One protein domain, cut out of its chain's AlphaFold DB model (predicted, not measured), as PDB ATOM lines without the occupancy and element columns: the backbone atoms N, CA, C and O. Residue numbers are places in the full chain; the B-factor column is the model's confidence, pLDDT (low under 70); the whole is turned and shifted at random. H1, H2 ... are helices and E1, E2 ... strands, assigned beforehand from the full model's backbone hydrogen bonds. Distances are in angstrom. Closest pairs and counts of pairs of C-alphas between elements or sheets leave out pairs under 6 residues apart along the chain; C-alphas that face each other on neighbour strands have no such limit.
ATOM      1  N   LEU A  12     -27.735  51.564-124.604       89.12
ATOM      2  CA  LEU A  12     -28.708  51.214-125.633       89.12
ATOM      3  C   LEU A  12     -28.497  49.739-125.993       89.12
ATOM      4  O   LEU A  12     -27.433  49.368-126.482       89.12
ATOM      5  N   TRP A  13     -29.495  48.915-125.703       88.62
ATOM      6  CA  TRP A  13     -29.506  47.505-126.066       88.62
ATOM      7  C   TRP A  13     -30.024  47.343-127.490       88.62
ATOM      8  O   TRP A  13     -29.344  46.753-128.325       88.62
ATOM      9  N   LYS A  14     -31.213  47.888-127.780       86.50
ATOM     10  CA  LYS A  14     -31.882  47.735-129.077       86.50
ATOM     11  C   LYS A  14     -32.726  48.948-129.444       86.50
ATOM     12  O   LYS A  14     -33.261  49.633-128.574       86.50
ATOM     13  N   SER A  15     -32.887  49.153-130.749       91.12
ATOM     14  CA  SER A  15     -33.900  50.025-131.341       91.12
ATOM     15  C   SER A  15     -34.866  49.165-132.156       91.12
ATOM     16  O   SER A  15     -34.434  48.390-133.008       91.12
ATOM     17  N   LEU A  16     -36.159  49.267-131.858       88.44
ATOM     18  CA  LEU A  16     -37.234  48.520-132.505       88.44
ATOM     19  C   LEU A  16     -38.227  49.519-133.105       88.44
ATOM     20  O   LEU A  16     -39.221  49.873-132.480       88.44
ATOM     21  N   GLY A  17     -37.932  50.010-134.309       89.81
ATOM     22  CA  GLY A  17     -38.741  51.059-134.931       89.81
ATOM     23  C   GLY A  17     -38.674  52.359-134.127       89.81
ATOM     24  O   GLY A  17     -37.630  53.005-134.087       89.81
ATOM     25  N   ASP A  18     -39.786  52.736-133.498       87.00
ATOM     26  CA  ASP A  18     -39.925  53.916-132.638       87.00
ATOM     27  C   ASP A  18     -39.614  53.649-131.152       87.00
ATOM     28  O   ASP A  18     -39.587  54.584-130.349       87.00
ATOM     29  N   GLU A  19     -39.324  52.400-130.779       91.12
ATOM     30  CA  GLU A  19     -38.947  52.027-129.415       91.12
ATOM     31  C   GLU A  19     -37.420  51.975-129.242       91.12
ATOM     32  O   GLU A  19     -36.688  51.391-130.047       91.12
ATOM     33  N   LEU A  20     -36.929  52.553-128.142       92.88
ATOM     34  CA  LEU A  20     -35.537  52.444-127.698       92.88
ATOM     35  C   LEU A  20     -35.490  51.703-126.369       92.88
ATOM     36  O   LEU A  20     -36.184  52.071-125.419       92.88
ATOM     37  N   ILE A  21     -34.640  50.684-126.291       93.06
ATOM     38  CA  ILE A  21     -34.513  49.845-125.106       93.06
ATOM     39  C   ILE A  21     -33.116  49.983-124.544       93.06
ATOM     40  O   ILE A  21     -32.125  49.762-125.241       93.06
ATOM     41  N   PHE A  22     -33.053  50.305-123.259       93.19
ATOM     42  CA  PHE A  22     -31.811  50.435-122.522       93.19
ATOM     43  C   PHE A  22     -31.671  49.293-121.522       93.19
ATOM     44  O   PHE A  22     -32.647  48.875-120.900       93.19
ATOM     45  N   GLU A  23     -30.446  48.812-121.345       92.50
ATOM     46  CA  GLU A  23     -30.095  47.835-120.322       92.50
ATOM     47  C   GLU A  23     -29.167  48.448-119.274       92.50
ATOM     48  O   GLU A  23     -28.324  49.300-119.570       92.50
ATOM     49  N   CYS A  24     -29.291  47.974-118.038       90.06
ATOM     50  CA  CYS A  24     -28.333  48.243-116.981       90.06
ATOM     51  C   CYS A  24     -28.314  47.070-116.002       90.06
ATOM     52  O   CYS A  24     -29.368  46.597-115.577       90.06
ATOM     53  N   GLU A  25     -27.121  46.614-115.624       90.00
ATOM     54  CA  GLU A  25     -26.973  45.641-114.545       90.00
ATOM     55  C   GLU A  25     -27.139  46.348-113.195       90.00
ATOM     56  O   GLU A  25     -26.544  47.404-112.972       90.00
ATOM     57  N   ILE A  26     -27.940  45.758-112.307       88.81
ATOM     58  CA  ILE A  26     -28.141  46.220-110.931       88.81
ATOM     59  C   ILE A  26     -27.509  45.228-109.953       88.81
ATOM     60  O   ILE A  26     -27.667  44.014-110.079       88.81
ATOM     61  N   LYS A  27     -26.795  45.750-108.961       85.19
ATOM     62  CA  LYS A  27     -26.112  44.997-107.901       85.19
ATOM     63  C   LYS A  27     -26.742  45.235-106.534       85.19
ATOM     64  O   LYS A  27     -26.635  44.361-105.674       85.19
ATOM     65  N   GLN A  28     -27.387  46.385-106.336       83.88
ATOM     66  CA  GLN A  28     -28.031  46.775-105.081       83.88
ATOM     67  C   GLN A  28     -29.397  47.421-105.333       83.88
ATOM     68  O   GLN A  28     -29.583  48.154-106.303       83.88
ATOM     69  N   HIS A  29     -30.363  47.205-104.438       85.75
ATOM     70  CA  HIS A  29     -31.713  47.759-104.592       85.75
ATOM     71  C   HIS A  29     -31.744  49.297-104.620       85.75
ATOM     72  O   HIS A  29     -32.599  49.874-105.292       85.75
ATOM     73  N   GLN A  30     -30.805  49.979-103.950       84.06
ATOM     74  CA  GLN A  30     -30.703  51.442-103.965       84.06
ATOM     75  C   GLN A  30     -30.454  51.995-105.374       84.06
ATOM     76  O   GLN A  30     -30.919  53.085-105.698       84.06
ATOM     77  N   GLU A  31     -29.754  51.249-106.232       85.94
ATOM     78  CA  GLU A  31     -29.453  51.670-107.603       85.94
ATOM     79  C   GLU A  31     -30.729  51.820-108.441       85.94
ATOM     80  O   GLU A  31     -30.839  52.740-109.252       85.94
ATOM     81  N   VAL A  32     -31.736  50.977-108.185       88.81
ATOM     82  CA  VAL A  32     -33.039  51.015-108.865       88.81
ATOM     83  C   VAL A  32     -33.749  52.341-108.612       88.81
ATOM     84  O   VAL A  32     -34.358  52.890-109.526       88.81
ATOM     85  N   GLN A  33     -33.637  52.892-107.399       85.94
ATOM     86  CA  GLN A  33     -34.261  54.168-107.046       85.94
ATOM     87  C   GLN A  33     -33.752  55.304-107.936       85.94
ATOM     88  O   GLN A  33     -34.556  56.059-108.488       85.94
ATOM     89  N   TYR A  34     -32.434  55.412-108.101       83.50
ATOM     90  CA  TYR A  34     -31.829  56.467-108.911       83.50
ATOM     91  C   TYR A  34     -32.024  56.222-110.407       83.50
ATOM     92  O   TYR A  34     -32.360  57.162-111.122       83.50
ATOM     93  N   LEU A  35     -31.883  54.974-110.870       88.88
ATOM     94  CA  LEU A  35     -32.088  54.615-112.275       88.88
ATOM     95  C   LEU A  35     -33.516  54.912-112.731       88.88
ATOM     96  O   LEU A  35     -33.706  55.590-113.737       88.88
ATOM     97  N   VAL A  36     -34.520  54.453-111.976       91.06
ATOM     98  CA  VAL A  36     -35.925  54.694-112.321       91.06
ATOM     99  C   VAL A  36     -36.239  56.183-112.257       91.06
ATOM    100  O   VAL A  36     -36.898  56.674-113.164       91.06
ATOM    101  N   LYS A  37     -35.728  56.919-111.255       87.31
ATOM    102  CA  LYS A  37     -35.991  58.363-111.132       87.31
ATOM    103  C   LYS A  37     -35.391  59.138-112.297       87.31
ATOM    104  O   LYS A  37     -36.093  59.907-112.943       87.31
ATOM    105  N   ALA A  38     -34.104  58.925-112.562       87.62
ATOM    106  CA  ALA A  38     -33.392  59.616-113.626       87.62
ATOM    107  C   ALA A  38     -34.001  59.292-114.993       87.62
ATOM    108  O   ALA A  38     -34.200  60.192-115.806       87.62
ATOM    109  N   PHE A  39     -34.352  58.027-115.234       90.56
ATOM    110  CA  PHE A  39     -34.956  57.621-116.496       90.56
ATOM    111  C   PHE A  39     -36.389  58.145-116.653       90.56
ATOM    112  O   PHE A  39     -36.726  58.656-117.719       90.56
ATOM    113  N   SER A  40     -37.219  58.101-115.602       90.81
ATOM    114  CA  SER A  40     -38.568  58.675-115.654       90.81
ATOM    115  C   SER A  40     -38.524  60.182-115.890       90.81
ATOM    116  O   SER A  40     -39.250  60.676-116.745       90.81
ATOM    117  N   ASP A  41     -37.633  60.904-115.202       86.50
ATOM    118  CA  ASP A  41     -37.464  62.348-115.391       86.50
ATOM    119  C   ASP A  41     -36.989  62.671-116.805       86.50
ATOM    120  O   ASP A  41     -37.555  63.542-117.455       86.50
ATOM    121  N   ALA A  42     -36.004  61.933-117.325       88.25
ATOM    122  CA  ALA A  42     -35.534  62.116-118.693       88.25
ATOM    123  C   ALA A  42     -36.670  61.926-119.711       88.25
ATOM    124  O   ALA A  42     -36.821  62.735-120.626       88.25
ATOM    125  N   VAL A  43     -37.507  60.898-119.528       88.19
ATOM    126  CA  VAL A  43     -38.685  60.668-120.375       88.19
ATOM    127  C   VAL A  43     -39.686  61.815-120.251       88.19
ATOM    128  O   VAL A  43     -40.165  62.314-121.268       88.19
ATOM    129  N   PHE A  44     -40.007  62.249-119.032       88.00
ATOM    130  CA  PHE A  44     -40.990  63.305-118.778       88.00
ATOM    131  C   PHE A  44     -40.550  64.646-119.353       88.00
ATOM    132  O   PHE A  44     -41.336  65.320-120.019       88.00
ATOM    133  N   ASP A  45     -39.288  65.000-119.143       85.38
ATOM    134  CA  ASP A  45     -38.688  66.253-119.580       85.38
ATOM    135  C   ASP A  45     -38.594  66.293-121.096       85.38
ATOM    136  O   ASP A  45     -39.015  67.267-121.721       85.38
ATOM    137  N   TYR A  46     -38.111  65.210-121.705       86.25
ATOM    138  CA  TYR A  46     -38.017  65.132-123.153       86.25
ATOM    139  C   TYR A  46     -39.401  65.151-123.808       86.25
ATOM    140  O   TYR A  46     -39.615  65.926-124.737       86.25
ATOM    141  N   SER A  47     -40.360  64.376-123.282       84.44
ATOM    142  CA  SER A  47     -41.754  64.365-123.753       84.44
ATOM    143  C   SER A  47     -42.394  65.756-123.671       84.44
ATOM    144  O   SER A  47     -43.075  66.185-124.600       84.44
ATOM    145  N   HIS A  48     -42.125  66.503-122.595       85.06
ATOM    146  CA  HIS A  48     -42.586  67.882-122.443       85.06
ATOM    147  C   HIS A  48     -41.941  68.830-123.470       85.06
ATOM    148  O   HIS A  48     -42.642  69.628-124.087       85.06
ATOM    149  N   ASN A  49     -40.630  68.711-123.696       82.88
ATOM    150  CA  ASN A  49     -39.867  69.606-124.573       82.88
ATOM    151  C   ASN A  49     -40.136  69.395-126.070       82.88
ATOM    152  O   ASN A  49     -39.962  70.318-126.863       82.88
ATOM    153  N   ILE A  50     -40.541  68.192-126.488       83.62
ATOM    154  CA  ILE A  50     -40.877  67.905-127.894       83.62
ATOM    155  C   ILE A  50     -42.363  68.091-128.207       83.62
ATOM    156  O   ILE A  50     -42.789  67.818-129.330       83.62
ATOM    157  N   LYS A  51     -43.154  68.557-127.236       80.06
ATOM    158  CA  LYS A  51     -44.610  68.624-127.352       80.06
ATOM    159  C   LYS A  51     -45.083  69.518-128.498       80.06
ATOM    160  O   LYS A  51     -46.040  69.163-129.182       80.06
ATOM    161  N   ASP A  52     -44.372  70.610-128.773       85.44
ATOM    162  CA  ASP A  52     -44.677  71.526-129.885       85.44
ATOM    163  C   ASP A  52     -44.513  70.873-131.268       85.44
ATOM    164  O   ASP A  52     -44.998  71.390-132.271       85.44
ATOM    165  N   LYS A  53     -43.865  69.702-131.333       84.75
ATOM    166  CA  LYS A  53     -43.723  68.900-132.555       84.75
ATOM    167  C   LYS A  53     -44.867  67.898-132.749       84.75
ATOM    168  O   LYS A  53     -44.772  67.064-133.642       84.75
ATOM    169  N   ASN A  54     -45.918  67.944-131.923       80.50
ATOM    170  CA  ASN A  54     -46.993  66.940-131.868       80.50
ATOM    171  C   ASN A  54     -46.476  65.504-131.651       80.50
ATOM    172  O   ASN A  54     -47.091  64.535-132.096       80.50
ATOM    173  N   LEU A  55     -45.344  65.369-130.962       82.44
ATOM    174  CA  LEU A  55     -44.765  64.092-130.564       82.44
ATOM    175  C   LEU A  55     -44.892  63.923-129.054       82.44
ATOM    176  O   LEU A  55     -44.872  64.902-128.305       82.44
ATOM    177  N   SER A  56     -44.960  62.674-128.604       83.06
ATOM    178  CA  SER A  56     -44.833  62.359-127.190       83.06
ATOM    179  C   SER A  56     -44.001  61.116-126.957       83.06
ATOM    180  O   SER A  56     -44.020  60.164-127.736       83.06
ATOM    181  N   LEU A  57     -43.246  61.151-125.863       87.56
ATOM    182  CA  LEU A  57     -42.475  60.018-125.383       87.56
ATOM    183  C   LEU A  57     -43.190  59.399-124.183       87.56
ATOM    184  O   LEU A  57     -43.729  60.101-123.321       87.56
ATOM    185  N   LYS A  58     -43.180  58.071-124.147       92.12
ATOM    186  CA  LYS A  58     -43.740  57.244-123.080       92.12
ATOM    187  C   LYS A  58     -42.628  56.357-122.542       92.12
ATOM    188  O   LYS A  58     -41.689  56.039-123.267       92.12
ATOM    189  N   GLY A  59     -42.730  55.973-121.275       93.62
ATOM    190  CA  GLY A  59     -41.669  55.243-120.592       93.62
ATOM    191  C   GLY A  59     -42.185  54.037-119.827       93.62
ATOM    192  O   GLY A  59     -43.306  54.033-119.310       93.62
ATOM    193  N   CYS A  60     -41.336  53.020-119.756       97.62
ATOM    194  CA  CYS A  60     -41.555  51.816-118.980       97.62
ATOM    195  C   CYS A  60     -40.222  51.320-118.407       97.62
ATOM    196  O   CYS A  60     -39.192  51.437-119.070       97.62
ATOM    197  N   ALA A  61     -40.239  50.738-117.208       97.62
ATOM    198  CA  ALA A  61     -39.094  50.046-116.620       97.62
ATOM    199  C   ALA A  61     -39.496  48.663-116.092       97.62
ATOM    200  O   ALA A  61     -40.545  48.498-115.472       97.62
ATOM    201  N   TRP A  62     -38.644  47.662-116.294       97.88
ATOM    202  CA  TRP A  62     -38.846  46.316-115.759       97.88
ATOM    203  C   TRP A  62     -37.517  45.698-115.332       97.88
ATOM    204  O   TRP A  62     -36.446  46.191-115.685       97.88
ATOM    205  N   ILE A  63     -37.595  44.613-114.564       96.00
ATOM    206  CA  ILE A  63     -36.430  43.836-114.137       96.00
ATOM    207  C   ILE A  63     -36.521  42.435-114.717       96.00
ATOM    208  O   ILE A  63     -37.570  41.795-114.662       96.00
ATOM    209  N   ALA A  64     -35.391  41.950-115.221       94.56
ATOM    210  CA  ALA A  64     -35.212  40.576-115.652       94.56
ATOM    211  C   ALA A  64     -34.103  39.915-114.822       94.56
ATOM    212  O   ALA A  64     -32.973  40.395-114.769       94.56
ATOM    213  N   GLY A  65     -34.444  38.814-114.153       91.44
ATOM    214  CA  GLY A  65     -33.514  37.994-113.387       91.44
ATOM    215  C   GLY A  65     -32.849  36.937-114.265       91.44
ATOM    216  O   GLY A  65     -33.527  36.118-114.894       91.44
ATOM    217  N   PHE A  66     -31.521  36.921-114.264       89.62
ATOM    218  CA  PHE A  66     -30.702  35.934-114.962       89.62
ATOM    219  C   PHE A  66     -29.919  35.092-113.954       89.62
ATOM    220  O   PHE A  66     -29.633  35.562-112.853       89.62
ATOM    221  N   PRO A  67     -29.533  33.857-114.301       87.50
ATOM    222  CA  PRO A  67     -29.909  33.079-115.494       87.50
ATOM    223  C   PRO A  67     -31.159  32.196-115.285       87.50
ATOM    224  O   PRO A  67     -31.397  31.266-116.048       87.50
ATOM    225  N   VAL A  68     -31.912  32.397-114.195       83.56
ATOM    226  CA  VAL A  68     -32.984  31.464-113.792       83.56
ATOM    227  C   VAL A  68     -34.273  31.668-114.563       83.56
ATOM    228  O   VAL A  68     -34.864  30.701-115.033       83.56
ATOM    229  N   ILE A  69     -34.747  32.911-114.616       86.94
ATOM    230  CA  ILE A  69     -36.034  33.230-115.239       86.94
ATOM    231  C   ILE A  69     -35.816  33.516-116.721       86.94
ATOM    232  O   ILE A  69     -36.608  33.090-117.553       86.94
ATOM    233  N   ASN A  70     -34.721  34.200-117.047       91.56
ATOM    234  CA  ASN A  70     -34.387  34.626-118.398       91.56
ATOM    235  C   ASN A  70     -33.010  34.090-118.798       91.56
ATOM    236  O   ASN A  70     -32.170  33.795-117.942       91.56
ATOM    237  N   ALA A  71     -32.775  34.003-120.103       90.44
ATOM    238  CA  ALA A  71     -31.531  33.554-120.702       90.44
ATOM    239  C   ALA A  71     -30.907  34.659-121.560       90.44
ATOM    240  O   ALA A  71     -31.604  35.458-122.188       90.44
ATOM    241  N   ILE A  72     -29.576  34.672-121.580       90.38
ATOM    242  CA  ILE A  72     -28.779  35.507-122.476       90.38
ATOM    243  C   ILE A  72     -28.451  34.664-123.707       90.38
ATOM    244  O   ILE A  72     -27.974  33.533-123.565       90.38
ATOM    245  N   ILE A  73     -28.695  35.210-124.894       86.94
ATOM    246  CA  ILE A  73     -28.253  34.647-126.167       86.94
ATOM    247  C   ILE A  73     -27.010  35.420-126.586       86.94
ATOM    248  O   ILE A  73     -27.029  36.646-126.684       86.94
ATOM    249  N   THR A  74     -25.919  34.698-126.808       83.56
ATOM    250  CA  THR A  74     -24.690  35.260-127.368       83.56
ATOM    251  C   THR A  74     -24.482  34.600-128.724       83.56
ATOM    252  O   THR A  74     -24.428  33.370-128.755       83.56
ATOM    253  N   PRO A  75     -24.426  35.360-129.828       75.31
ATOM    254  CA  PRO A  75     -24.091  34.806-131.130       75.31
ATOM    255  C   PRO A  75     -22.688  34.200-131.100       75.31
ATOM    256  O   PRO A  75     -21.788  34.702-130.431       75.31
ATOM    257  N   ASP A  76     -22.518  33.085-131.795       67.19
ATOM    258  CA  ASP A  76     -21.282  32.299-131.745       67.19
ATOM    259  C   ASP A  76     -20.185  32.827-132.690       67.19
ATOM    260  O   ASP A  76     -19.041  32.394-132.573       67.19
ATOM    261  N   ASN A  77     -20.512  33.725-133.629       61.00
ATOM    262  CA  ASN A  77     -19.590  34.230-134.644       61.00
ATOM    263  C   ASN A  77     -19.716  35.765-134.755       61.00
ATOM    264  O   ASN A  77     -20.823  36.272-134.873       61.00
ATOM    265  N   ASP A  78     -18.568  36.446-134.776       50.91
ATOM    266  CA  ASP A  78     -18.326  37.891-134.934       50.91
ATOM    267  C   ASP A  78     -18.362  38.773-133.672       50.91
ATOM    268  O   ASP A  78     -19.356  38.915-132.965       50.91
ATOM    269  N   GLU A  79     -17.233  39.463-133.452       54.44
ATOM    270  CA  GLU A  79     -16.970  40.443-132.382       54.44
ATOM    271  C   GLU A  79     -17.907  41.672-132.416       54.44
ATOM    272  O   GLU A  79     -17.796  42.563-131.571       54.44
ATOM    273  N   SER A  80     -18.838  41.733-133.377       53.66
ATOM    274  CA  SER A  80     -19.752  42.853-133.612       53.66
ATOM    275  C   SER A  80     -21.230  42.572-133.321       53.66
ATOM    276  O   SER A  80     -22.012  43.523-133.344       53.66
ATOM    277  N   GLU A  81     -21.653  41.329-133.057       57.41
ATOM    278  CA  GLU A  81     -23.065  41.069-132.742       57.41
ATOM    279  C   GLU A  81     -23.364  41.209-131.240       57.41
ATOM    280  O   GLU A  81     -22.753  40.596-130.363       57.41
ATOM    281  N   THR A  82     -24.337  42.066-130.929       68.94
ATOM    282  CA  THR A  82     -24.738  42.395-129.560       68.94
ATOM    283  C   THR A  82     -25.530  41.254-128.919       68.94
ATOM    284  O   THR A  82     -26.473  40.748-129.524       68.94
ATOM    285  N   LYS A  83     -25.207  40.906-127.663       84.25
ATOM    286  CA  LYS A  83     -25.983  39.965-126.830       84.25
ATOM    287  C   LYS A  83     -27.492  40.264-126.844       84.25
ATOM    288  O   LYS A  83     -27.921  41.420-126.876       84.25
ATOM    289  N   ASP A  84     -28.293  39.211-126.746       90.19
ATOM    290  CA  ASP A  84     -29.754  39.274-126.705       90.19
ATOM    291  C   ASP A  84     -30.308  38.636-125.423       90.19
ATOM    292  O   ASP A  84     -29.625  37.855-124.754       90.19
ATOM    293  N   TYR A  85     -31.558  38.945-125.085       92.50
ATOM    294  CA  TYR A  85     -32.241  38.407-123.914       92.50
ATOM    295  C   TYR A  85     -33.585  37.819-124.291       92.50
ATOM    296  O   TYR A  85     -34.393  38.455-124.964       92.50
ATOM    297  N   ILE A  86     -33.854  36.630-123.766       91.75
ATOM    298  CA  ILE A  86     -35.146  35.967-123.899       91.75
ATOM    299  C   ILE A  86     -35.622  35.473-122.541       91.75
ATOM    300  O   ILE A  86     -34.826  35.111-121.673       91.75
ATOM    301  N   GLY A  87     -36.934  35.423-122.356       92.25
ATOM    302  CA  GLY A  87     -37.541  34.841-121.169       92.25
ATOM    303  C   GLY A  87     -38.799  35.578-120.726       92.25
ATOM    304  O   GLY A  87     -39.105  36.661-121.230       92.25
ATOM    305  N   PRO A  88     -39.532  35.017-119.752       92.75
ATOM    306  CA  PRO A  88     -40.837  35.530-119.369       92.75
ATOM    307  C   PRO A  88     -40.816  36.977-118.869       92.75
ATOM    308  O   PRO A  88     -41.775  37.699-119.109       92.75
ATOM    309  N   GLN A  89     -39.758  37.435-118.189       95.06
ATOM    310  CA  GLN A  89     -39.704  38.823-117.705       95.06
ATOM    311  C   GLN A  89     -39.342  39.815-118.810       95.06
ATOM    312  O   GLN A  89     -39.807  40.953-118.772       95.06
ATOM    313  N   ILE A  90     -38.570  39.382-119.811       95.31
ATOM    314  CA  ILE A  90     -38.351  40.162-121.032       95.31
ATOM    315  C   ILE A  90     -39.684  40.341-121.767       95.31
ATOM    316  O   ILE A  90     -40.075  41.468-122.070       95.31
ATOM    317  N   ASP A  91     -40.443  39.256-121.936       95.00
ATOM    318  CA  ASP A  91     -41.770  39.301-122.556       95.00
ATOM    319  C   ASP A  91     -42.763  40.159-121.759       95.00
ATOM    320  O   ASP A  91     -43.569  40.875-122.353       95.00
ATOM    321  N   ILE A  92     -42.727  40.107-120.419       95.94
ATOM    322  CA  ILE A  92     -43.531  40.993-119.560       95.94
ATOM    323  C   ILE A  92     -43.178  42.445-119.847       95.94
ATOM    324  O   ILE A  92     -44.095  43.218-120.100       95.94
ATOM    325  N   GLY A  93     -41.891  42.805-119.866       96.25
ATOM    326  CA  GLY A  93     -41.425  44.166-120.149       96.25
ATOM    327  C   GLY A  93     -42.026  44.738-121.434       96.25
ATOM    328  O   GLY A  93     -42.666  45.790-121.413       96.25
ATOM    329  N   PHE A  94     -41.932  43.977-122.527       95.44
ATOM    330  CA  PHE A  94     -42.526  44.336-123.822       95.44
ATOM    331  C   PHE A  94     -44.055  44.423-123.819       95.44
ATOM    332  O   PHE A  94     -44.657  45.109-124.645       95.44
ATOM    333  N   ARG A  95     -44.727  43.678-122.942       95.50
ATOM    334  CA  ARG A  95     -46.193  43.684-122.873       95.50
ATOM    335  C   ARG A  95     -46.709  44.818-122.014       95.50
ATOM    336  O   ARG A  95     -47.701  45.437-122.390       95.50
ATOM    337  N   ILE A  96     -46.048  45.093-120.894       96.94
ATOM    338  CA  ILE A  96     -46.473  46.151-119.985       96.94
ATOM    339  C   ILE A  96     -46.162  47.543-120.554       96.94
ATOM    340  O   ILE A  96     -46.900  48.485-120.272       96.94
ATOM    341  N   SER A  97     -45.148  47.672-121.423       95.94
ATOM    342  CA  SER A  97     -44.816  48.940-122.096       95.94
ATOM    343  C   SER A  97     -46.006  49.536-122.858       95.94
ATOM    344  O   SER A  97     -46.168  50.753-122.905       95.94
ATOM    345  N   LYS A  98     -46.909  48.690-123.366       95.06
ATOM    346  CA  LYS A  98     -48.114  49.099-124.105       95.06
ATOM    347  C   LYS A  98     -49.129  49.866-123.261       95.06
ATOM    348  O   LYS A  98     -49.957  50.581-123.818       95.06
ATOM    349  N   PHE A  99     -49.074  49.739-121.934       95.75
ATOM    350  CA  PHE A  99     -49.931  50.505-121.023       95.75
ATOM    351  C   PHE A  99     -49.352  51.888-120.697       95.75
ATOM    352  O   PHE A  99     -50.024  52.697-120.051       95.75
ATOM    353  N   ALA A 100     -48.129  52.187-121.152       95.12
ATOM    354  CA  ALA A 100     -47.525  53.493-120.965       95.12
ATOM    355  C   ALA A 100     -48.289  54.562-121.745       95.12
ATOM    356  O   ALA A 100     -48.784  54.364-122.859       95.12
ATOM    357  N   THR A 101     -48.393  55.734-121.136       92.56
ATOM    358  CA  THR A 101     -49.028  56.913-121.731       92.56
ATOM    359  C   THR A 101     -48.220  58.144-121.349       92.56
ATOM    360  O   THR A 101     -47.312  58.050-120.529       92.56
ATOM    361  N   GLU A 102     -48.560  59.316-121.885       89.19
ATOM    362  CA  GLU A 102     -47.931  60.570-121.443       89.19
ATOM    363  C   GLU A 102     -48.053  60.788-119.931       89.19
ATOM    364  O   GLU A 102     -47.149  61.355-119.326       89.19
ATOM    365  N   LEU A 103     -49.150  60.318-119.326       90.19
ATOM    366  CA  LEU A 103     -49.407  60.414-117.890       90.19
ATOM    367  C   LEU A 103     -48.707  59.308-117.088       90.19
ATOM    368  O   LEU A 103     -48.376  59.518-115.922       90.19
ATOM    369  N   LYS A 104     -48.527  58.125-117.680       93.31
ATOM    370  CA  LYS A 104     -48.166  56.898-116.962       93.31
ATOM    371  C   LYS A 104     -46.798  56.395-117.381       93.31
ATOM    372  O   LYS A 104     -46.640  55.900-118.498       93.31
ATOM    373  N   PHE A 105     -45.858  56.431-116.446       95.88
ATOM    374  CA  PHE A 105     -44.626  55.665-116.546       95.88
ATOM    375  C   PHE A 105     -44.849  54.280-115.943       95.88
ATOM    376  O   PHE A 105     -45.043  54.165-114.733       95.88
ATOM    377  N   ILE A 106     -44.871  53.240-116.775       97.94
ATOM    378  CA  ILE A 106     -45.172  51.876-116.318       97.94
ATOM    379  C   ILE A 106     -43.958  51.264-115.624       97.94
ATOM    380  O   ILE A 106     -42.821  51.452-116.053       97.94
ATOM    381  N   ILE A 107     -44.199  50.501-114.563       98.19
ATOM    382  CA  ILE A 107     -43.165  49.705-113.904       98.19
ATOM    383  C   ILE A 107     -43.621  48.260-113.712       98.19
ATOM    384  O   ILE A 107     -44.806  47.993-113.514       98.19
ATOM    385  N   SER A 108     -42.677  47.321-113.746       97.75
ATOM    386  CA  SER A 108     -42.959  45.931-113.387       97.75
ATOM    387  C   SER A 108     -43.139  45.756-111.871       97.75
ATOM    388  O   SER A 108     -42.678  46.563-111.059       97.75
ATOM    389  N   VAL A 109     -43.779  44.655-111.483       96.56
ATOM    390  CA  VAL A 109     -43.955  44.216-110.089       96.56
ATOM    391  C   VAL A 109     -42.614  44.148-109.345       96.56
ATOM    392  O   VAL A 109     -42.500  44.597-108.207       96.56
ATOM    393  N   GLU A 110     -41.570  43.629-109.989       95.88
ATOM    394  CA  GLU A 110     -40.227  43.520-109.421       95.88
ATOM    395  C   GLU A 110     -39.583  44.888-109.173       95.88
ATOM    396  O   GLU A 110     -38.943  45.077-108.135       95.88
ATOM    397  N   VAL A 111     -39.781  45.851-110.084       96.31
ATOM    398  CA  VAL A 111     -39.309  47.232-109.901       96.31
ATOM    399  C   VAL A 111     -39.946  47.833-108.653       96.31
ATOM    400  O   VAL A 111     -39.227  48.374-107.814       96.31
ATOM    401  N   LEU A 112     -41.265  47.691-108.477       95.50
ATOM    402  CA  LEU A 112     -41.944  48.176-107.274       95.50
ATOM    403  C   LEU A 112     -41.368  47.535-106.000       95.50
ATOM    404  O   LEU A 112     -41.077  48.240-105.031       95.50
ATOM    405  N   ILE A 113     -41.191  46.212-105.988       93.81
ATOM    406  CA  ILE A 113     -40.660  45.506-104.816       93.81
ATOM    407  C   ILE A 113     -39.286  46.063-104.433       93.81
ATOM    408  O   ILE A 113     -39.050  46.321-103.257       93.81
ATOM    409  N   LEU A 114     -38.391  46.298-105.397       92.00
ATOM    410  CA  LEU A 114     -37.076  46.877-105.097       92.00
ATOM    411  C   LEU A 114     -37.165  48.346-104.669       92.00
ATOM    412  O   LEU A 114     -36.517  48.737-103.700       92.00
ATOM    413  N   LEU A 115     -38.017  49.146-105.314       90.56
ATOM    414  CA  LEU A 115     -38.239  50.545-104.938       90.56
ATOM    415  C   LEU A 115     -38.850  50.706-103.543       90.56
ATOM    416  O   LEU A 115     -38.690  51.758-102.938       90.56
ATOM    417  N   THR A 116     -39.559  49.707-103.021       89.19
ATOM    418  CA  THR A 116     -40.151  49.747-101.671       89.19
ATOM    419  C   THR A 116     -39.219  49.202-100.584       89.19
ATOM    420  O   THR A 116     -39.560  49.276 -99.404       89.19
ATOM    421  N   LYS A 117     -38.026  48.697-100.942       84.31
ATOM    422  CA  LYS A 117     -36.978  48.320 -99.973       84.31
ATOM    423  C   LYS A 117     -36.233  49.516 -99.396       84.31
ATOM    424  O   LYS A 117     -35.802  49.463 -98.248       84.31
ATOM    425  N   VAL A 118     -36.103  50.586-100.172       77.81
ATOM    426  CA  VAL A 118     -35.627  51.882 -99.683       77.81
ATOM    427  C   VAL A 118     -36.772  52.659 -99.039       77.81
ATOM    428  O   VAL A 118     -37.939  52.458 -99.378       77.81
ATOM    429  N   THR A 119     -36.455  53.603 -98.149       68.12
ATOM    430  CA  THR A 119     -37.423  54.623 -97.723       68.12
ATOM    431  C   THR A 119     -37.804  55.469 -98.935       68.12
ATOM    432  O   THR A 119     -37.123  56.427 -99.305       68.12
ATOM    433  N   ASN A 120     -38.879  55.064 -99.601       66.75
ATOM    434  CA  ASN A 120     -39.279  55.648-100.862       66.75
ATOM    435  C   ASN A 120     -40.135  56.892-100.640       66.75
ATOM    436  O   ASN A 120     -41.346  56.808-100.451       66.75
ATOM    437  N   ILE A 121     -39.466  58.041-100.670       69.00
ATOM    438  CA  ILE A 121     -40.086  59.372-100.653       69.00
ATOM    439  C   ILE A 121     -40.204  59.986-102.055       69.00
ATOM    440  O   ILE A 121     -40.778  61.059-102.207       69.00
ATOM    441  N   LEU A 122     -39.625  59.341-103.074       75.69
ATOM    442  CA  LEU A 122     -39.480  59.921-104.414       75.69
ATOM    443  C   LEU A 122     -40.647  59.593-105.338       75.69
ATOM    444  O   LEU A 122     -40.883  60.326-106.297       75.69
ATOM    445  N   PHE A 123     -41.349  58.494-105.076       84.25
ATOM    446  CA  PHE A 123     -42.374  57.979-105.969       84.25
ATOM    447  C   PHE A 123     -43.712  57.840-105.257       84.25
ATOM    448  O   PHE A 123     -43.798  57.379-104.118       84.25
ATOM    449  N   LYS A 124     -44.770  58.189-105.988       88.31
ATOM    450  CA  LYS A 124     -46.139  57.779-105.692       88.31
ATOM    451  C   LYS A 124     -46.534  56.729-106.713       88.31
ATOM    452  O   LYS A 124     -46.399  56.963-107.915       88.31
ATOM    453  N   PHE A 125     -47.004  55.589-106.225       91.62
ATOM    454  CA  PHE A 125     -47.419  54.487-107.075       91.62
ATOM    455  C   PHE A 125     -48.930  54.433-107.207       91.62
ATOM    456  O   PHE A 125     -49.677  54.705-106.263       91.62
ATOM    457  N   TYR A 126     -49.350  54.039-108.397       92.75
ATOM    458  CA  TYR A 126     -50.735  53.841-108.772       92.75
ATOM    459  C   TYR A 126     -50.863  52.458-109.397       92.75
ATOM    460  O   TYR A 126     -49.930  51.970-110.039       92.75
ATOM    461  N   ILE A 127     -52.017  51.828-109.202       91.94
ATOM    462  CA  ILE A 127     -52.340  50.520-109.762       91.94
ATOM    463  C   ILE A 127     -53.667  50.610-110.511       91.94
ATOM    464  O   ILE A 127     -54.594  51.286-110.065       91.94
ATOM    465  N   GLU A 128     -53.741  49.950-111.659       90.50
ATOM    466  CA  GLU A 128     -54.982  49.745-112.404       90.50
ATOM    467  C   GLU A 128     -55.428  48.286-112.319       90.50
ATOM    468  O   GLU A 128     -54.703  47.421-111.822       90.50
ATOM    469  N   GLU A 129     -56.628  48.011-112.826       89.88
ATOM    470  CA  GLU A 129     -57.136  46.648-112.938       89.88
ATOM    471  C   GLU A 129     -56.108  45.735-113.631       89.88
ATOM    472  O   GLU A 129     -55.653  46.066-114.735       89.88
ATOM    473  N   PRO A 130     -55.735  44.595-113.017       93.94
ATOM    474  CA  PRO A 130     -54.799  43.651-113.612       93.94
ATOM    475  C   PRO A 130     -55.232  43.183-115.009       93.94
ATOM    476  O   PRO A 130     -56.398  42.870-115.238       93.94
ATOM    477  N   GLN A 131     -54.280  43.089-115.939       95.38
ATOM    478  CA  GLN A 131     -54.543  42.798-117.354       95.38
ATOM    479  C   GLN A 131     -53.919  41.476-117.790       95.38
ATOM    480  O   GLN A 131     -52.821  41.111-117.371       95.38
ATOM    481  N   LEU A 132     -54.590  40.753-118.685       94.06
ATOM    482  CA  LEU A 132     -54.049  39.521-119.258       94.06
ATOM    483  C   LEU A 132     -52.888  39.826-120.211       94.06
ATOM    484  O   LEU A 132     -53.062  40.463-121.250       94.06
ATOM    485  N   LEU A 133     -51.703  39.299-119.898       92.62
ATOM    486  CA  LEU A 133     -50.535  39.380-120.773       92.62
ATOM    487  C   LEU A 133     -50.429  38.089-121.594       92.62
ATOM    488  O   LEU A 133     -49.946  37.069-121.107       92.62
ATOM    489  N   LYS A 134     -50.906  38.120-122.846       87.12
ATOM    490  CA  LYS A 134     -50.975  36.937-123.733       87.12
ATOM    491  C   LYS A 134     -49.670  36.134-123.721       87.12
ATOM    492  O   LYS A 134     -48.632  36.678-124.048       87.12
ATOM    493  N   GLY A 135     -49.714  34.834-123.442       80.81
ATOM    494  CA  GLY A 135     -48.524  33.977-123.559       80.81
ATOM    495  C   GLY A 135     -47.468  34.179-122.468       80.81
ATOM    496  O   GLY A 135     -46.383  33.624-122.584       80.81
ATOM    497  N   VAL A 136     -47.778  34.926-121.404       81.88
ATOM    498  CA  VAL A 136     -46.925  35.042-120.216       81.88
ATOM    499  C   VAL A 136     -47.751  34.732-118.965       81.88
ATOM    500  O   VAL A 136     -48.970  34.888-118.955       81.88
ATOM    501  N   MET A 137     -47.099  34.221-117.917       79.31
ATOM    502  CA  MET A 137     -47.713  33.908-116.614       79.31
ATOM    503  C   MET A 137     -48.946  32.990-116.667       79.31
ATOM    504  O   MET A 137     -49.809  33.056-115.796       79.31
ATOM    505  N   GLY A 138     -49.056  32.130-117.687       76.56
ATOM    506  CA  GLY A 138     -50.174  31.188-117.811       76.56
ATOM    507  C   GLY A 138     -51.549  31.864-117.869       76.56
ATOM    508  O   GLY A 138     -52.506  31.320-117.329       76.56
ATOM    509  N   ASN A 139     -51.640  33.054-118.480       74.50
ATOM    510  CA  ASN A 139     -52.854  33.881-118.536       74.50
ATOM    511  C   ASN A 139     -53.389  34.307-117.154       74.50
ATOM    512  O   ASN A 139     -54.581  34.575-117.011       74.50
ATOM    513  N   LYS A 140     -52.535  34.402-116.130       85.38
ATOM    514  CA  LYS A 140     -52.887  35.133-114.907       85.38
ATOM    515  C   LYS A 140     -52.857  36.646-115.186       85.38
ATOM    516  O   LYS A 140     -51.905  37.109-115.820       85.38
ATOM    517  N   PRO A 141     -53.863  37.422-114.742       92.81
ATOM    518  CA  PRO A 141     -53.846  38.877-114.876       92.81
ATOM    519  C   PRO A 141     -52.642  39.500-114.161       92.81
ATOM    520  O   PRO A 141     -52.417  39.243-112.980       92.81
ATOM    521  N   TYR A 142     -51.873  40.319-114.876       95.88
ATOM    522  CA  TYR A 142     -50.692  41.009-114.368       95.88
ATOM    523  C   TYR A 142     -51.057  42.402-113.833       95.88
ATOM    524  O   TYR A 142     -51.744  43.148-114.540       95.88
ATOM    525  N   PRO A 143     -50.584  42.796-112.639       95.62
ATOM    526  CA  PRO A 143     -50.805  44.134-112.095       95.62
ATOM    527  C   PRO A 143     -50.229  45.237-112.985       95.62
ATOM    528  O   PRO A 143     -49.036  45.237-113.284       95.62
ATOM    529  N   ILE A 144     -51.044  46.222-113.365       96.62
ATOM    530  CA  ILE A 144     -50.558  47.387-114.115       96.62
ATOM    531  C   ILE A 144     -50.224  48.499-113.127       96.62
ATOM    532  O   ILE A 144     -51.116  49.160-112.598       96.62
ATOM    533  N   ILE A 145     -48.929  48.681-112.864       96.56
ATOM    534  CA  ILE A 145     -48.405  49.621-111.868       96.56
ATOM    535  C   ILE A 145     -47.680  50.758-112.580       96.56
ATOM    536  O   ILE A 145     -46.982  50.542-113.574       96.56
ATOM    537  N   TRP A 146     -47.835  51.981-112.077       96.25
ATOM    538  CA  TRP A 146     -47.257  53.150-112.724       96.25
ATOM    539  C   TRP A 146     -46.929  54.306-111.778       96.25
ATOM    540  O   TRP A 146     -47.422  54.390-110.650       96.25
ATOM    541  N   ILE A 147     -46.072  55.201-112.274       94.06
ATOM    542  CA  ILE A 147     -45.663  56.470-111.664       94.06
ATOM    543  C   ILE A 147     -46.245  57.612-112.506       94.06
ATOM    544  O   ILE A 147     -46.176  57.576-113.741       94.06
ATOM    545  N   LYS A 148     -46.827  58.623-111.847       90.88
ATOM    546  CA  LYS A 148     -47.422  59.782-112.522       90.88
ATOM    547  C   LYS A 148     -46.343  60.686-113.122       90.88
ATOM    548  O   LYS A 148     -45.414  61.102-112.435       90.88
ATOM    549  N   ASN A 149     -46.514  61.039-114.392       89.12
ATOM    550  CA  ASN A 149     -45.794  62.140-115.016       89.12
ATOM    551  C   ASN A 149     -46.418  63.476-114.592       89.12
ATOM    552  O   ASN A 149     -47.421  63.913-115.164       89.12
ATOM    553  N   GLU A 150     -45.802  64.146-113.622       84.81
ATOM    554  CA  GLU A 150     -46.267  65.450-113.122       84.81
ATOM    555  C   GLU A 150     -46.130  66.585-114.154       84.81
ATOM    556  O   GLU A 150     -46.757  67.631-114.009       84.81
ATOM    557  N   LYS A 151     -45.346  66.390-115.227       83.44
ATOM    558  CA  LYS A 151     -45.205  67.351-116.336       83.44
ATOM    559  C   LYS A 151     -46.223  67.127-117.458       83.44
ATOM    560  O   LYS A 151     -46.290  67.923-118.402       83.44
ATOM    561  N   SER A 152     -46.999  66.044-117.394       81.69
ATOM    562  CA  SER A 152     -48.044  65.765-118.378       81.69
ATOM    563  C   SER A 152     -49.232  66.712-118.193       81.69
ATOM    564  O   SER A 152     -49.607  67.060-117.075       81.69
ATOM    565  N   LYS A 153     -49.849  67.141-119.302       71.69
ATOM    566  CA  LYS A 153     -51.126  67.861-119.219       71.69
ATOM    567  C   LYS A 153     -52.202  66.840-118.886       71.69
ATOM    568  O   LYS A 153     -52.403  65.887-119.637       71.69
ATOM    569  N   GLU A 154     -52.893  67.049-117.777       67.88
ATOM    570  CA  GLU A 154     -54.022  66.209-117.415       67.88
ATOM    571  C   GLU A 154     -55.125  66.386-118.461       67.88
ATOM    572  O   GLU A 154     -55.611  67.492-118.694       67.88
ATOM    573  N   THR A 155     -55.480  65.310-119.160       71.50
ATOM    574  CA  THR A 155     -56.602  65.354-120.096       71.50
ATOM    575  C   THR A 155     -57.905  65.391-119.306       71.50
ATOM    576  O   THR A 155     -58.000  64.791-118.233       71.50
ATOM    577  N   SER A 156     -58.943  66.023-119.861       69.94
ATOM    578  CA  SER A 156     -60.283  66.015-119.256       69.94
ATOM    579  C   SER A 156     -60.771  64.588-118.976       69.94
ATOM    580  O   SER A 156     -61.422  64.338-117.971       69.94
ATOM    581  N   LEU A 157     -60.381  63.620-119.812       69.31
ATOM    582  CA  LEU A 157     -60.679  62.208-119.586       69.31
ATOM    583  C   LEU A 157     -59.979  61.642-118.340       69.31
ATOM    584  O   LEU A 157     -60.601  60.914-117.576       69.31
ATOM    585  N   ASN A 158     -58.703  61.961-118.110       72.06
ATOM    586  CA  ASN A 158     -57.992  61.491-116.917       72.06
ATOM    587  C   ASN A 158     -58.565  62.103-115.633       72.06
ATOM    588  O   ASN A 158     -58.625  61.411-114.618       72.06
ATOM    589  N   GLN A 159     -59.028  63.356-115.702       70.31
ATOM    590  CA  GLN A 159     -59.757  64.014-114.615       70.31
ATOM    591  C   GLN A 159     -61.076  63.299-114.318       70.31
ATOM    592  O   GLN A 159     -61.324  62.933-113.177       70.31
ATOM    593  N   LEU A 160     -61.890  63.033-115.345       69.62
ATOM    594  CA  LEU A 160     -63.182  62.353-115.188       69.62
ATOM    595  C   LEU A 160     -63.044  60.915-114.677       69.62
ATOM    596  O   LEU A 160     -63.879  60.449-113.908       69.62
ATOM    597  N   LEU A 161     -61.998  60.202-115.101       69.00
ATOM    598  CA  LEU A 161     -61.753  58.818-114.693       69.00
ATOM    599  C   LEU A 161     -61.095  58.699-113.313       69.00
ATOM    600  O   LEU A 161     -60.854  57.578-112.872       69.00
ATOM    601  N   ASN A 162     -60.779  59.812-112.638       65.38
ATOM    602  CA  ASN A 162     -60.166  59.819-111.307       65.38
ATOM    603  C   ASN A 162     -58.882  58.966-111.201       65.38
ATOM    604  O   ASN A 162     -58.536  58.484-110.120       65.38
ATOM    605  N   LYS A 163     -58.154  58.779-112.314       64.19
ATOM    606  CA  LYS A 163     -57.077  57.774-112.445       64.19
ATOM    607  C   LYS A 163     -55.905  57.961-111.476       64.19
ATOM    608  O   LYS A 163     -55.132  57.034-111.277       64.19
ATOM    609  N   HIS A 164     -55.762  59.133-110.866       62.97
ATOM    610  CA  HIS A 164     -54.603  59.532-110.058       62.97
ATOM    611  C   HIS A 164     -54.981  60.161-108.712       62.97
ATOM    612  O   HIS A 164     -54.132  60.793-108.082       62.97
ATOM    613  N   ILE A 165     -56.237  60.020-108.272       60.59
ATOM    614  CA  ILE A 165     -56.716  60.699-107.056       60.59
ATOM    615  C   ILE A 165     -56.029  60.160-105.800       60.59
ATOM    616  O   ILE A 165     -55.624  60.944-104.948       60.59
ATOM    617  N   ASN A 166     -55.830  58.843-105.707       67.06
ATOM    618  CA  ASN A 166     -55.247  58.217-104.525       67.06
ATOM    619  C   ASN A 166     -54.071  57.328-104.922       67.06
ATOM    620  O   ASN A 166     -54.256  56.282-105.540       67.06
ATOM    621  N   SER A 167     -52.858  57.737-104.549       77.44
ATOM    622  CA  SER A 167     -51.703  56.839-104.590       77.44
ATOM    623  C   SER A 167     -51.904  55.702-103.590       77.44
ATOM    624  O   SER A 167     -52.342  55.946-102.462       77.44
ATOM    625  N   THR A 168     -51.555  54.477-103.966       77.56
ATOM    626  CA  THR A 168     -51.647  53.324-103.062       77.56
ATOM    627  C   THR A 168     -50.540  53.394-102.014       77.56
ATOM    628  O   THR A 168     -49.419  53.813-102.309       77.56
ATOM    629  N   LYS A 169     -50.822  52.972-100.774       80.75
ATOM    630  CA  LYS A 169     -49.781  52.909 -99.742       80.75
ATOM    631  C   LYS A 169     -48.701  51.909-100.154       80.75
ATOM    632  O   LYS A 169     -49.000  50.751-100.440       80.75
ATOM    633  N   ASN A 170     -47.443  52.348-100.110       83.38
ATOM    634  CA  ASN A 170     -46.290  51.563-100.561       83.38
ATOM    635  C   ASN A 170     -46.216  50.167 -99.914       83.38
ATOM    636  O   ASN A 170     -45.878  49.204-100.595       83.38
ATOM    637  N   ASN A 171     -46.567  50.044 -98.628       85.81
ATOM    638  CA  ASN A 171     -46.519  48.766 -97.910       85.81
ATOM    639  C   ASN A 171     -47.570  47.770 -98.417       85.81
ATOM    640  O   ASN A 171     -47.214  46.646 -98.755       85.81
ATOM    641  N   GLU A 172     -48.831  48.196 -98.526       89.38
ATOM    642  CA  GLU A 172     -49.938  47.357 -99.010       89.38
ATOM    643  C   GLU A 172     -49.674  46.892-100.452       89.38
ATOM    644  O   GLU A 172     -49.839  45.719-100.786       89.38
ATOM    645  N   LEU A 173     -49.177  47.799-101.303       90.44
ATOM    646  CA  LEU A 173     -48.862  47.479-102.695       90.44
ATOM    647  C   LEU A 173     -47.668  46.516-102.816       90.44
ATOM    648  O   LEU A 173     -47.685  45.612-103.654       90.44
ATOM    649  N   ASN A 174     -46.645  46.671-101.971       91.75
ATOM    650  CA  ASN A 174     -45.514  45.747-101.915       91.75
ATOM    651  C   ASN A 174     -45.939  44.352-101.430       91.75
ATOM    652  O   ASN A 174     -45.536  43.351-102.018       91.75
ATOM    653  N   GLU A 175     -46.777  44.266-100.393       92.56
ATOM    654  CA  GLU A 175     -47.324  42.993 -99.909       92.56
ATOM    655  C   GLU A 175     -48.125  42.277-100.997       92.56
ATOM    656  O   GLU A 175     -47.886  41.094-101.255       92.56
ATOM    657  N   TYR A 176     -48.996  43.007-101.697       93.88
ATOM    658  CA  TYR A 176     -49.727  42.492-102.850       93.88
ATOM    659  C   TYR A 176     -48.784  41.953-103.937       93.88
ATOM    660  O   TYR A 176     -48.932  40.814-104.378       93.88
ATOM    661  N   CYS A 177     -47.765  42.725-104.319       94.56
ATOM    662  CA  CYS A 177     -46.781  42.333-105.330       94.56
ATOM    663  C   CYS A 177     -45.974  41.088-104.935       94.56
ATOM    664  O   CYS A 177     -45.733  40.201-105.758       94.56
ATOM    665  N   LEU A 178     -45.580  40.988-103.664       93.38
ATOM    666  CA  LEU A 178     -44.885  39.817-103.133       93.38
ATOM    667  C   LEU A 178     -45.776  38.571-103.142       93.38
ATOM    668  O   LEU A 178     -45.286  37.489-103.469       93.38
ATOM    669  N   SER A 179     -47.053  38.702-102.779       93.38
ATOM    670  CA  SER A 179     -48.025  37.603-102.838       93.38
ATOM    671  C   SER A 179     -48.281  37.171-104.278       93.38
ATOM    672  O   SER A 179     -48.157  35.986-104.579       93.38
ATOM    673  N   PHE A 180     -48.474  38.128-105.191       93.88
ATOM    674  CA  PHE A 180     -48.646  37.870-106.619       93.88
ATOM    675  C   PHE A 180     -47.501  37.029-107.205       93.88
ATOM    676  O   PHE A 180     -47.752  36.007-107.849       93.88
ATOM    677  N   LEU A 181     -46.234  37.389-106.949       91.94
ATOM    678  CA  LEU A 181     -45.093  36.609-107.452       91.94
ATOM    679  C   LEU A 181     -45.025  35.201-106.846       91.94
ATOM    680  O   LEU A 181     -44.698  34.251-107.553       91.94
ATOM    681  N   LYS A 182     -45.351  35.045-105.557       89.69
ATOM    682  CA  LYS A 182     -45.367  33.726-104.898       89.69
ATOM    683  C   LYS A 182     -46.460  32.821-105.463       89.69
ATOM    684  O   LYS A 182     -46.191  31.664-105.771       89.69
ATOM    685  N   GLU A 183     -47.669  33.349-105.625       90.69
ATOM    686  CA  GLU A 183     -48.828  32.631-106.172       90.69
ATOM    687  C   GLU A 183     -48.672  32.307-107.660       90.69
ATOM    688  O   GLU A 183     -49.261  31.350-108.172       90.69
ATOM    689  N   SER A 184     -47.867  33.092-108.375       88.94
ATOM    690  CA  SER A 184     -47.530  32.834-109.775       88.94
ATOM    691  C   SER A 184     -46.732  31.544-109.953       88.94
ATOM    692  O   SER A 184     -46.893  30.880-110.976       88.94
ATOM    693  N   GLY A 185     -45.968  31.135-108.935       84.81
ATOM    694  CA  GLY A 185     -45.170  29.914-108.953       84.81
ATOM    695  C   GLY A 185     -43.961  30.001-109.888       84.81
ATOM    696  O   GLY A 185     -43.689  31.025-110.513       84.81
ATOM    697  N   LYS A 186     -43.203  28.904-109.983       83.50
ATOM    698  CA  LYS A 186     -41.971  28.860-110.785       83.50
ATOM    699  C   LYS A 186     -42.252  29.140-112.279       83.50
ATOM    700  O   LYS A 186     -43.250  28.644-112.794       83.50
ATOM    701  N   PRO A 187     -41.358  29.863-112.984       84.75
ATOM    702  CA  PRO A 187     -40.054  30.345-112.512       84.75
ATOM    703  C   PRO A 187     -40.111  31.674-111.737       84.75
ATOM    704  O   PRO A 187     -39.077  32.116-111.249       84.75
ATOM    705  N   PHE A 188     -41.280  32.305-111.601       88.25
ATOM    706  CA  PHE A 188     -41.414  33.606-110.947       88.25
ATOM    707  C   PHE A 188     -41.105  33.523-109.451       88.25
ATOM    708  O   PHE A 188     -41.501  32.591-108.748       88.25
ATOM    709  N   MET A 189     -40.360  34.513-108.968       87.31
ATOM    710  CA  MET A 189     -39.994  34.656-107.565       87.31
ATOM    711  C   MET A 189     -39.701  36.127-107.260       87.31
ATOM    712  O   MET A 189     -39.375  36.878-108.184       87.31
ATOM    713  N   PRO A 190     -39.785  36.552-105.987       88.56
ATOM    714  CA  PRO A 190     -39.322  37.873-105.584       88.56
ATOM    715  C   PRO A 190     -37.881  38.140-106.050       88.56
ATOM    716  O   PRO A 190     -37.072  37.207-106.055       88.56
ATOM    717  N   PRO A 191     -37.547  39.391-106.414       88.38
ATOM    718  CA  PRO A 191     -36.219  39.729-106.905       88.38
ATOM    719  C   PRO A 191     -35.142  39.380-105.873       88.38
ATOM    720  O   PRO A 191     -35.300  39.609-104.672       88.38
ATOM    721  N   PHE A 192     -34.035  38.840-106.373       84.12
ATOM    722  CA  PHE A 192     -32.859  38.470-105.601       84.12
ATOM    723  C   PHE A 192     -31.634  39.127-106.236       84.12
ATOM    724  O   PHE A 192     -31.426  39.006-107.441       84.12
ATOM    725  N   LEU A 193     -30.824  39.801-105.422       82.56
ATOM    726  CA  LEU A 193     -29.540  40.366-105.831       82.56
ATOM    727  C   LEU A 193     -28.461  39.745-104.946       82.56
ATOM    728  O   LEU A 193     -28.544  39.810-103.720       82.56
ATOM    729  N   GLU A 194     -27.452  39.126-105.558       73.69
ATOM    730  CA  GLU A 194     -26.436  38.349-104.834       73.69
ATOM    731  C   GLU A 194     -25.677  39.189-103.794       73.69
ATOM    732  O   GLU A 194     -25.414  38.717-102.684       73.69
ATOM    733  N   ASN A 195     -25.406  40.448-104.145       70.69
ATOM    734  CA  ASN A 195     -24.637  41.401-103.350       70.69
ATOM    735  C   ASN A 195     -25.505  42.260-102.419       70.69
ATOM    736  O   ASN A 195     -24.994  43.191-101.798       70.69
ATOM    737  N   ASP A 196     -26.802  41.960-102.309       72.50
ATOM    738  CA  ASP A 196     -27.733  42.745-101.512       72.50
ATOM    739  C   ASP A 196     -28.160  42.002-100.235       72.50
ATOM    740  O   ASP A 196     -28.978  41.073-100.277       72.50
ATOM    741  N   PRO A 197     -27.643  42.404 -99.062       64.94
ATOM    742  CA  PRO A 197     -27.945  41.733 -97.803       64.94
ATOM    743  C   PRO A 197     -29.420  41.864 -97.383       64.94
ATOM    744  O   PRO A 197     -29.901  41.057 -96.585       64.94
ATOM    745  N   SER A 198     -30.168  42.829 -97.931       66.06
ATOM    746  CA  SER A 198     -31.597  43.008 -97.639       66.06
ATOM    747  C   SER A 198     -32.503  42.011 -98.381       66.06
ATOM    748  O   SER A 198     -33.669  41.830 -98.017       66.06
ATOM    749  N   LEU A 199     -31.960  41.326 -99.394       65.25
ATOM    750  CA  LEU A 199     -32.656  40.347-100.237       65.25
ATOM    751  C   LEU A 199     -32.230  38.901 -99.909       65.25
ATOM    752  O   LEU A 199     -32.322  37.998-100.733       65.25
ATOM    753  N   THR A 200     -31.794  38.657 -98.671       50.44
ATOM    754  CA  THR A 200     -31.045  37.474 -98.198       50.44
ATOM    755  C   THR A 200     -31.743  36.114 -98.253       50.44
ATOM    756  O   THR A 200     -31.093  35.099 -97.987       50.44
TER     757      THR A 200
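Overview. This is residues 12 to 200 of the 238 residues of an uncharacterized protein of Leptospira interrogans serovar Bataviae str. HAI135 (UniProt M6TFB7). A small, strongly twisted sheet of three strands, E5, E7 and E6, makes the core; H1, H2 and H5 pack round it, and H3 fills the place between H1 and H5. Two separate hairpins, E1 with E2 and E3 with E4, lie away from this sheet; residues 76 to 81, between E3 and E4, stick out, and the short H4 lies at the opposite end of the longest axis. The printed part has 189 residues with five named helices and seven named strands, in the order E1 E2 H1 E3 E4 H2 E5 H3 E6 E7 H4 H5. The sheets are antiparallel, the class is mixed, and the whole is compact, with a radius of gyration of the C-alphas of 17.0 A and spans of 51 by 39 by 32 A.

Arrangement. E1, residues 12 to 16, and E2, residues 19 to 23, form an antiparallel hairpin, with N 16 and O 19 2.8 A apart, within hydrogen-bond range. H1, residues 29 to 49, is on the sheet of E5, residues 104 to 107, E7, residues 141 to 148, and E6, residues 125 to 132, at a height over the sheet of 10.2 A; its closest C-alphas to E5 are those of Ser 40 and Phe 105, 6.8 A apart. E3, residues 71 to 73, and E4, residues 84 to 86, form a hairpin, with N 73 and O 84 2.8 A apart. H2, residues 88 to 99, is on the sheet at a height of 7.5 A, over none of its strands. E5 and E7 are antiparallel, with N 105 and O 147 3.0 A apart; E6 and E7 form a hairpin, with N 128 and O 144 2.9 A apart. H3, residues 109 to 115, only grazes the sheet with residues 109 to 112; E5, H3 and E6 form a split strand-helix-strand unit, E7 lying between its strands, with a right-handed crossover. Residues 29 to 33 of H1 touch H3, about perpendicular at 75 degrees, closest at the C-alphas of His 29 and Leu 114, 5.5 A. H4, residues 156 to 160, is not on the sheet. H5, residues 170 to 184, runs along the strands at a height of 10.0 A, and its residues 174 to 178 touch H3, closest at the C-alphas of Ile 113 and Asn 174, 5.7 A. The sheet is the inner one of three layers, with H1 and H5 on one face and H2 on the other. Every O i to N i+4 pair is within hydrogen-bond range in H3, H4 and H5; H1 has 15 of 17 and H2 6 of 8.

Along the chain. E1 begins at C-alpha 12, (-28.708, 51.214, -125.633). H1 is 30.7 A long, H2 17.6 A, E6 20.4 A, with a bend of 60 degrees at residue 129, and E7 22.0 A. H5 is 20.9 A long and ends at C-alpha 184, (-47.530, 32.834, -109.775).

Size, cuts and confidence. The two C-alphas farthest apart are those of Asn 77 and Leu 160, 55.4 A. The printed part has no cut, and the link from H1 to E3, 21 residues, is long; its residues 60 to 61 pair in parallel with residues 106 to 107 of E5. Residues 185 to 200 hold no named element. The mean pLDDT of the printed part is 85.4; 24 residues are under 70, among them residues 76 to 82, 160 to 166 and 197 to 200.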